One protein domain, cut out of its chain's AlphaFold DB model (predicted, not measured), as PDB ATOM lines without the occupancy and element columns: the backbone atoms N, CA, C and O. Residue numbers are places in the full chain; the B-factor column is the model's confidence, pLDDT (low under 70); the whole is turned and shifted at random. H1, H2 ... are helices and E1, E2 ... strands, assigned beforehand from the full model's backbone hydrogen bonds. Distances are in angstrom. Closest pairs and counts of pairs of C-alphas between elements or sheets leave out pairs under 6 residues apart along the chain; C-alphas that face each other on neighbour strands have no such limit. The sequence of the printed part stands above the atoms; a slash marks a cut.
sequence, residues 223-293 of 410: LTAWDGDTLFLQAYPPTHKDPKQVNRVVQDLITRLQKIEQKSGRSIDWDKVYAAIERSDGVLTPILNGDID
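Overview. This is residues 223 to 293 of the 410 residues of an uncharacterized protein of Gammaproteobacteria bacterium HGW-Gammaproteobacteria-10 (UniProt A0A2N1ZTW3). A long helix, H1, and a short one, H2, cover one face of a small antiparallel sheet, making two layers, one of strands and one of helices. H2 packs along the strand in the middle of the sheet, E2, while H1 comes near the sheet with its residues 253 to 261 and its earlier turns run on past it. The printed part has 71 residues, with the named elements E1, E2, H1, H2, E3 along it, a sheet of order E1 - E2 - E3 and a mixed class of helices and strands. It is compact, with a radius of gyration of the C-alphas of 12.1 A and spans of 36 by 27 by 18 A.

Along the chain. Find C-alpha 223 at (153.679, 96.016, 110.575), where E1, residues 223 to 227, begins. E2 follows as residues 230 to 235, 16.2 A long. From C-alpha 243 at (152.645, 89.370, 129.208), H1 runs 31.4 A through residues 243 to 264. Next come H2, residues 270 to 279, 14.1 A long, and E3, residues 284 to 286, ending at C-alpha 286, (157.013, 107.527, 110.344).

Arrangement. E1 and E2 form a hairpin; look for N 225 and O 232, 3.2 A apart. E3 is antiparallel to E2 on the other edge, with N 233 and O 285 at 2.9 A. H2 is on the sheet at a height of 8.8 A, over E2 and along the strands, at 17 degrees to E2 on the local plane; the closest C-alphas of the two are those of Ala 235 and Ile 277, 5.7 A apart. H1 is on the sheet too, and near H2, with 9 pairs of C-alphas within 10 A. In H1 and H2 every O i to N i+4 pair is within hydrogen-bond range.

Size, cuts and confidence. The C-alphas of Gly 228 and Asp 242 are the two farthest apart, 36.4 A. The printed part has no cut, no link is long, and no printed residue is under 70 in pLDDT.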
ATOM      1  N   LEU A 223     153.397  96.028 112.006       98.31
ATOM      2  CA  LEU A 223     153.679  96.016 110.575       98.31
ATOM      3  C   LEU A 223     154.638  97.155 110.241       98.31
ATOM      4  O   LEU A 223     154.511  98.254 110.777       98.31
ATOM      5  N   THR A 224     155.571  96.904 109.330       97.88
ATOM      6  CA  THR A 224     156.539  97.904 108.865       97.88
ATOM      7  C   THR A 224     156.570  97.913 107.349       97.88
ATOM      8  O   THR A 224     156.553  96.838 106.755       97.88
ATOM      9  N   ALA A 225     156.643  99.086 106.731       97.00
ATOM     10  CA  ALA A 225     156.720  99.213 105.277       97.00
ATOM     11  C   ALA A 225     157.472 100.474 104.866       97.00
ATOM     12  O   ALA A 225     157.420 101.490 105.568       97.00
ATOM     13  N   TRP A 226     158.137 100.410 103.715       94.31
ATOM     14  CA  TRP A 226     158.736 101.587 103.093       94.31
ATOM     15  C   TRP A 226     157.718 102.294 102.201       94.31
ATOM     16  O   TRP A 226     156.973 101.655 101.458       94.31
ATOM     17  N   ASP A 227     157.723 103.624 102.239       91.44
ATOM     18  CA  ASP A 227     157.079 104.459 101.229       91.44
ATOM     19  C   ASP A 227     158.023 105.606 100.868       91.44
ATOM     20  O   ASP A 227     158.332 106.474 101.690       91.44
ATOM     21  N   GLY A 228     158.574 105.529  99.655       90.00
ATOM     22  CA  GLY A 228     159.718 106.336  99.244       90.00
ATOM     23  C   GLY A 228     160.903 106.147 100.192       90.00
ATOM     24  O   GLY A 228     161.406 105.038 100.371       90.00
ATOM     25  N   ASP A 229     161.338 107.246 100.807       89.88
ATOM     26  CA  ASP A 229     162.486 107.274 101.710       89.88
ATOM     27  C   ASP A 229     162.134 107.148 103.199       89.88
ATOM     28  O   ASP A 229     163.031 107.144 104.049       89.88
ATOM     29  N   THR A 230     160.853 107.003 103.525       92.81
ATOM     30  CA  THR A 230     160.380 106.937 104.906       92.81
ATOM     31  C   THR A 230     159.951 105.511 105.247       92.81
ATOM     32  O   THR A 230     159.164 104.887 104.533       92.81
ATOM     33  N   LEU A 231     160.473 104.986 106.359       96.81
ATOM     34  CA  LEU A 231     160.004 103.739 106.958       96.81
ATOM     35  C   LEU A 231     158.856 104.058 107.914       96.81
ATOM     36  O   LEU A 231     158.987 104.928 108.777       96.81
ATOM     37  N   PHE A 232     157.756 103.327 107.779       97.69
ATOM     38  CA  PHE A 232     156.587 103.446 108.640       97.69
ATOM     39  C   PHE A 232     156.448 102.232 109.552       97.69
ATOM     40  O   PHE A 232     156.751 101.106 109.153       97.69
ATOM     41  N   LEU A 233     155.919 102.469 110.751       98.50
ATOM     42  CA  LEU A 233     155.425 101.462 111.682       98.50
ATOM     43  C   LEU A 233     153.919 101.657 111.874       98.50
ATOM     44  O   LEU A 233     153.455 102.764 112.141       98.50
ATOM     45  N   GLN A 234     153.161 100.571 111.763       98.19
ATOM     46  CA  GLN A 234     151.759 100.509 112.158       98.19
ATOM     47  C   GLN A 234     151.625  99.495 113.291       98.19
ATOM     48  O   GLN A 234     151.942  98.315 113.119       98.19
ATOM     49  N   ALA A 235     151.194  99.979 114.453       98.00
ATOM     50  CA  ALA A 235     151.116  99.208 115.685       98.00
ATOM     51  C   ALA A 235     149.666  99.061 116.152       98.00
ATOM     52  O   ALA A 235     148.914 100.031 116.204       98.00
ATOM     53  N   TYR A 236     149.298  97.839 116.510       97.25
ATOM     54  CA  TYR A 236     147.999  97.445 117.036       97.25
ATOM     55  C   TYR A 236     148.191  96.695 118.352       97.25
ATOM     56  O   TYR A 236     149.239  96.063 118.533       97.25
ATOM     57  N   PRO A 237     147.180  96.657 119.238       94.38
ATOM     58  CA  PRO A 237     147.311  95.911 120.473       94.38
ATOM     59  C   PRO A 237     147.493  94.424 120.153       94.38
ATOM     60  O   PRO A 237     146.740  93.866 119.345       94.38
ATOM     61  N   PRO A 238     148.492  93.755 120.750       89.50
ATOM     62  CA  PRO A 238     148.634  92.317 120.608       89.50
ATOM     63  C   PRO A 238     147.376  91.604 121.112       89.50
ATOM     64  O   PRO A 238     146.909  91.864 122.214       89.50
ATOM     65  N   THR A 239     146.855  90.648 120.341       80.69
ATOM     66  CA  THR A 239     145.663  89.880 120.755       80.69
ATOM     67  C   THR A 239     145.951  88.894 121.896       80.69
ATOM     68  O   THR A 239     145.042  88.254 122.414       80.69
ATOM     69  N   HIS A 240     147.224  88.686 122.245       74.06
ATOM     70  CA  HIS A 240     147.634  87.826 123.351       74.06
ATOM     71  C   HIS A 240     147.587  88.620 124.655       74.06
ATOM     72  O   HIS A 240     148.227  89.662 124.750       74.06
ATOM     73  N   LYS A 241     146.905  88.097 125.679       76.31
ATOM     74  CA  LYS A 241     146.868  88.730 127.009       76.31
ATOM     75  C   LYS A 241     148.010  88.304 127.934       76.31
ATOM     76  O   LYS A 241     148.255  88.950 128.944       76.31
ATOM     77  N   ASP A 242     148.730  87.233 127.591       85.81
ATOM     78  CA  ASP A 242     149.899  86.772 128.349       85.81
ATOM     79  C   ASP A 242     151.073  87.759 128.185       85.81
ATOM     80  O   ASP A 242     151.611  87.875 127.074       85.81
ATOM     81  N   PRO A 243     151.544  88.411 129.269       89.62
ATOM     82  CA  PRO A 243     152.645  89.370 129.208       89.62
ATOM     83  C   PRO A 243     153.922  88.807 128.580       89.62
ATOM     84  O   PRO A 243     154.660  89.532 127.915       89.62
ATOM     85  N   LYS A 244     154.202  87.504 128.736       91.38
ATOM     86  CA  LYS A 244     155.385  86.880 128.118       91.38
ATOM     87  C   LYS A 244     155.270  86.835 126.599       91.38
ATOM     88  O   LYS A 244     156.263  87.042 125.903       91.38
ATOM     89  N   GLN A 245     154.072  86.562 126.088       89.00
ATOM     90  CA  GLN A 245     153.802  86.535 124.651       89.00
ATOM     91  C   GLN A 245     153.829  87.949 124.075       89.00
ATOM     92  O   GLN A 245     154.473  88.157 123.051       89.00
ATOM     93  N   VAL A 246     153.232  88.921 124.769       91.06
ATOM     94  CA  VAL A 246     153.309  90.345 124.403       91.06
ATOM     95  C   VAL A 246     154.766  90.799 124.297       91.06
ATOM     96  O   VAL A 246     155.186  91.278 123.244       91.06
ATOM     97  N   ASN A 247     155.567  90.556 125.339       94.19
ATOM     98  CA  ASN A 247     156.984  90.920 125.353       94.19
ATOM     99  C   ASN A 247     157.751  90.273 124.200       94.19
ATOM    100  O   ASN A 247     158.568  90.931 123.562       94.19
ATOM    101  N   ARG A 248     157.478  89.001 123.891       94.44
ATOM    102  CA  ARG A 248     158.120  88.309 122.769       94.44
ATOM    103  C   ARG A 248     157.841  89.002 121.438       94.44
ATOM    104  O   ARG A 248     158.775  89.255 120.688       94.44
ATOM    105  N   VAL A 249     156.583  89.347 121.173       94.38
ATOM    106  CA  VAL A 249     156.184  89.994 119.914       94.38
ATOM    107  C   VAL A 249     156.801  91.392 119.781       94.38
ATOM    108  O   VAL A 249     157.226  91.773 118.691       94.38
ATOM    109  N   VAL A 250     156.926  92.134 120.885       96.19
ATOM    110  CA  VAL A 250     157.644  93.421 120.908       96.19
ATOM    111  C   VAL A 250     159.141  93.232 120.623       96.19
ATOM    112  O   VAL A 250     159.708  93.953 119.806       96.19
ATOM    113  N   GLN A 251     159.791  92.236 121.233       97.06
ATOM    114  CA  GLN A 251     161.212  91.950 120.982       97.06
ATOM    115  C   GLN A 251     161.480  91.501 119.537       97.06
ATOM    116  O   GLN A 251     162.506  91.865 118.950       97.06
ATOM    117  N   ASP A 252     160.546  90.764 118.931       96.56
ATOM    118  CA  ASP A 252     160.618  90.377 117.521       96.56
ATOM    119  C   ASP A 252     160.557  91.607 116.592       96.56
ATOM    120  O   ASP A 252     161.305  91.668 115.609       96.56
ATOM    121  N   LEU A 253     159.725  92.612 116.912       97.56
ATOM    122  CA  LEU A 253     159.702  93.902 116.207       97.56
ATOM    123  C   LEU A 253     161.043  94.633 116.351       97.56
ATOM    124  O   LEU A 253     161.629  95.021 115.342       97.56
ATOM    125  N   ILE A 254     161.548  94.793 117.577       98.25
ATOM    126  CA  ILE A 254     162.810  95.505 117.844       98.25
ATOM    127  C   ILE A 254     163.960  94.865 117.058       98.25
ATOM    128  O   ILE A 254     164.686  95.550 116.337       98.25
ATOM    129  N   THR A 255     164.074  93.536 117.110       98.12
ATOM    130  CA  THR A 255     165.100  92.782 116.373       98.12
ATOM    131  C   THR A 255     164.982  92.990 114.859       98.12
ATOM    132  O   THR A 255     165.988  93.067 114.150       98.12
ATOM    133  N   ARG A 256     163.754  93.064 114.329       97.56
ATOM    134  CA  ARG A 256     163.503  93.326 112.906       97.56
ATOM    135  C   ARG A 256     163.928  94.740 112.515       97.56
ATOM    136  O   ARG A 256     164.619  94.891 111.511       97.56
ATOM    137  N   LEU A 257     163.560  95.744 113.307       98.19
ATOM    138  CA  LEU A 257     163.917  97.143 113.070       98.19
ATOM    139  C   LEU A 257     165.434  97.357 113.121       98.19
ATOM    140  O   LEU A 257     165.979  97.957 112.202       98.19
ATOM    141  N   GLN A 258     166.139  96.758 114.085       98.00
ATOM    142  CA  GLN A 258     167.609  96.793 114.143       98.00
ATOM    143  C   GLN A 258     168.260  96.218 112.876       98.00
ATOM    144  O   GLN A 258     169.239  96.761 112.366       98.00
ATOM    145  N   LYS A 259     167.710  95.130 112.318       97.62
ATOM    146  CA  LYS A 259     168.188  94.571 111.041       97.62
ATOM    147  C   LYS A 259     167.921  95.511 109.864       97.62
ATOM    148  O   LYS A 259     168.748  95.583 108.956       97.62
ATOM    149  N   ILE A 260     166.783  96.206 109.856       96.31
ATOM    150  CA  ILE A 260     166.451  97.200 108.825       96.31
ATOM    151  C   ILE A 260     167.402  98.400 108.916       96.31
ATOM    152  O   ILE A 260     167.948  98.804 107.892       96.31
ATOM    153  N   GLU A 261     167.656  98.919 110.116       96.31
ATOM    154  CA  GLU A 261     168.616  99.998 110.385       96.31
ATOM    155  C   GLU A 261     170.026  99.622 109.899       96.31
ATOM    156  O   GLU A 261     170.605 100.329 109.078       96.31
ATOM    157  N   GLN A 262     170.528  98.438 110.280       96.38
ATOM    158  CA  GLN A 262     171.837  97.935 109.833       96.38
ATOM    159  C   GLN A 262     171.935  97.779 108.310       96.38
ATOM    160  O   GLN A 262     172.962  98.102 107.718       96.38
ATOM    161  N   LYS A 263     170.881  97.265 107.663       96.00
ATOM    162  CA  LYS A 263     170.880  97.009 106.215       96.00
ATOM    163  C   LYS A 263     170.707  98.284 105.389       96.00
ATOM    164  O   LYS A 263     171.270  98.380 104.304       96.00
ATOM    165  N   SER A 264     169.887  99.219 105.861       94.00
ATOM    166  CA  SER A 264     169.587 100.467 105.150       94.00
ATOM    167  C   SER A 264     170.620 101.563 105.408       94.00
ATOM    168  O   SER A 264     170.727 102.485 104.603       94.00
ATOM    169  N   GLY A 265     171.360 101.485 106.521       93.50
ATOM    170  CA  GLY A 265     172.257 102.549 106.975       93.50
ATOM    171  C   GLY A 265     171.521 103.809 107.443       93.50
ATOM    172  O   GLY A 265     172.153 104.850 107.607       93.50
ATOM    173  N   ARG A 266     170.194 103.743 107.626       93.44
ATOM    174  CA  ARG A 266     169.359 104.860 108.084       93.44
ATOM    175  C   ARG A 266     169.030 104.683 109.558       93.44
ATOM    176  O   ARG A 266     168.537 103.626 109.937       93.44
ATOM    177  N   SER A 267     169.278 105.726 110.348       95.44
ATOM    178  CA  SER A 267     168.974 105.740 111.781       95.44
ATOM    179  C   SER A 267     167.466 105.727 112.005       95.44
ATOM    180  O   SER A 267     166.757 106.563 111.444       95.44
ATOM    181  N   ILE A 268     166.994 104.803 112.837       97.69
ATOM    182  CA  ILE A 268     165.602 104.740 113.280       97.69
ATOM    183  C   ILE A 268     165.410 105.665 114.481       97.69
ATOM    184  O   ILE A 268     166.232 105.705 115.396       97.69
ATOM    185  N   ASP A 269     164.302 106.400 114.477       97.69
ATOM    186  CA  ASP A 269     163.835 107.166 115.627       97.69
ATOM    187  C   ASP A 269     163.141 106.212 116.611       97.69
ATOM    188  O   ASP A 269     161.971 105.847 116.460       97.69
ATOM    189  N   TRP A 270     163.903 105.748 117.603       97.56
ATOM    190  CA  TRP A 270     163.423 104.785 118.591       97.56
ATOM    191  C   TRP A 270     162.362 105.365 119.531       97.56
ATOM    192  O   TRP A 270     161.492 104.612 119.972       97.56
ATOM    193  N   ASP A 271     162.358 106.675 119.775       97.69
ATOM    194  CA  ASP A 271     161.317 107.319 120.579       97.69
ATOM    195  C   ASP A 271     159.970 107.241 119.850       97.69
ATOM    196  O   ASP A 271     158.958 106.861 120.446       97.69
ATOM    197  N   LYS A 272     159.957 107.468 118.526       97.69
ATOM    198  CA  LYS A 272     158.760 107.264 117.689       97.69
ATOM    199  C   LYS A 272     158.310 105.805 117.655       97.69
ATOM    200  O   LYS A 272     157.107 105.544 117.682       97.69
ATOM    201  N   VAL A 273     159.242 104.849 117.638       98.31
ATOM    202  CA  VAL A 273     158.917 103.413 117.715       98.31
ATOM    203  C   VAL A 273     158.217 103.079 119.032       98.31
ATOM    204  O   VAL A 273     157.151 102.463 119.012       98.31
ATOM    205  N   TYR A 274     158.777 103.490 120.172       97.94
ATOM    206  CA  TYR A 274     158.176 103.207 121.476       97.94
ATOM    207  C   TYR A 274     156.838 103.924 121.657       97.94
ATOM    208  O   TYR A 274     155.878 103.291 122.093       97.94
ATOM    209  N   ALA A 275     156.727 105.178 121.215       96.94
ATOM    210  CA  ALA A 275     155.463 105.909 121.222       96.94
ATOM    211  C   ALA A 275     154.393 105.239 120.339       96.94
ATOM    212  O   ALA A 275     153.211 105.261 120.680       96.94
ATOM    213  N   ALA A 276     154.778 104.635 119.208       97.31
ATOM    214  CA  ALA A 276     153.869 103.870 118.353       97.31
ATOM    215  C   ALA A 276     153.397 102.560 119.015       97.31
ATOM    216  O   ALA A 276     152.228 102.192 118.909       97.31
ATOM    217  N   ILE A 277     154.284 101.865 119.727       96.94
ATOM    218  CA  ILE A 277     153.924 100.660 120.487       96.94
ATOM    219  C   ILE A 277     152.986 101.021 121.646       96.94
ATOM    220  O   ILE A 277     151.987 100.337 121.852       96.94
ATOM    221  N   GLU A 278     153.274 102.103 122.369       95.56
ATOM    222  CA  GLU A 278     152.462 102.559 123.500       95.56
ATOM    223  C   GLU A 278     151.055 102.982 123.065       95.56
ATOM    224  O   GLU A 278     150.078 102.527 123.657       95.56
ATOM    225  N   ARG A 279     150.927 103.780 121.989       95.31
ATOM    226  CA  ARG A 279     149.607 104.171 121.455       95.31
ATOM    227  C   ARG A 279     148.809 102.965 120.959       95.31
ATOM    228  O   ARG A 279     147.604 102.913 121.179       95.31
ATOM    229  N   SER A 280     149.467 102.033 120.249       96.12
ATOM    230  CA  SER A 280     148.841 100.892 119.561       96.12
ATOM    231  C   SER A 280     147.491 101.239 118.899       96.12
ATOM    232  O   SER A 280     146.523 100.480 118.952       96.12
ATOM    233  N   ASP A 281     147.397 102.422 118.293       95.44
ATOM    234  CA  ASP A 281     146.151 103.006 117.784       95.44
ATOM    235  C   ASP A 281     145.896 102.662 116.308       95.44
ATOM    236  O   ASP A 281     144.857 103.012 115.749       95.44
ATOM    237  N   GLY A 282     146.818 101.933 115.674       94.94
ATOM    238  CA  GLY A 282     146.767 101.595 114.258       94.94
ATOM    239  C   GLY A 282     147.109 102.759 113.328       94.94
ATOM    240  O   GLY A 282     146.973 102.600 112.114       94.94
ATOM    241  N   VAL A 283     147.562 103.908 113.838       95.50
ATOM    242  CA  VAL A 283     147.997 105.043 113.017       95.50
ATOM    243  C   VAL A 283     149.391 104.764 112.444       95.50
ATOM    244  O   VAL A 283     150.299 104.313 113.146       95.50
ATOM    245  N   LEU A 284     149.570 105.026 111.144       95.44
ATOM    246  CA  LEU A 284     150.878 104.920 110.495       95.44
ATOM    247  C   LEU A 284     151.824 105.980 111.048       95.44
ATOM    248  O   LEU A 284     151.605 107.172 110.845       95.44
ATOM    249  N   THR A 285     152.895 105.534 111.695       96.88
ATOM    250  CA  THR A 285     153.899 106.409 112.295       96.88
ATOM    251  C   THR A 285     155.184 106.360 111.470       96.88
ATOM    252  O   THR A 285     155.733 105.268 111.300       96.88
ATOM    253  N   PRO A 286     155.682 107.488 110.937       97.00
ATOM    254  CA  PRO A 286     157.013 107.527 110.344       97.00
ATOM    255  C   PRO A 286     158.077 107.344 111.438       97.00
ATOM    256  O   PRO A 286     158.026 108.002 112.473       97.00
ATOM    257  N   ILE A 287     159.042 106.448 111.224       97.38
ATOM    258  CA  ILE A 287     160.062 106.086 112.230       97.38
ATOM    259  C   ILE A 287     161.502 106.383 111.776       97.38
ATOM    260  O   ILE A 287     162.450 105.844 112.336       97.38
ATOM    261  N   LEU A 288     161.672 107.239 110.761       94.31
ATOM    262  CA  LEU A 288     162.977 107.803 110.365       94.31
ATOM    263  C   LEU A 288     162.973 109.331 110.461       94.31
ATOM    264  O   LEU A 288     163.859 109.928 111.060       94.31
ATOM    265  N   ASN A 289     161.988 109.963 109.820       87.38
ATOM    266  CA  ASN A 289     161.852 111.407 109.672       87.38
ATOM    267  C   ASN A 289     160.385 111.793 109.408       87.38
ATOM    268  O   ASN A 289     159.609 110.966 108.935       87.38
ATOM    269  N   GLY A 290     160.025 113.051 109.675       88.69
ATOM    270  CA  GLY A 290     158.653 113.560 109.522       88.69
ATOM    271  C   GLY A 290     157.739 113.184 110.686       88.69
ATOM    272  O   GLY A 290     158.068 112.297 111.478       88.69
ATOM    273  N   ASP A 291     156.604 113.861 110.804       89.69
ATOM    274  CA  ASP A 291     155.650 113.679 111.894       89.69
ATOM    275  C   ASP A 291     154.339 113.057 111.408       89.69
ATOM    276  O   ASP A 291     154.012 113.063 110.224       89.69
ATOM    277  N   ILE A 292     153.583 112.459 112.335       86.75
ATOM    278  CA  ILE A 292     152.325 111.760 112.017       86.75
ATOM    279  C   ILE A 292     151.340 112.698 111.302       86.75
ATOM    280  O   ILE A 292     150.655 112.280 110.367       86.75
ATOM    281  N   ASP A 293     151.285 113.958 111.735       87.81
ATOM    282  CA  ASP A 293     150.343 114.961 111.234       87.81
ATOM    283  C   ASP A 293     150.634 115.403 109.793       87.81
ATOM    284  O   ASP A 293     149.707 115.799 109.086       87.81
TER     285      ASP A 293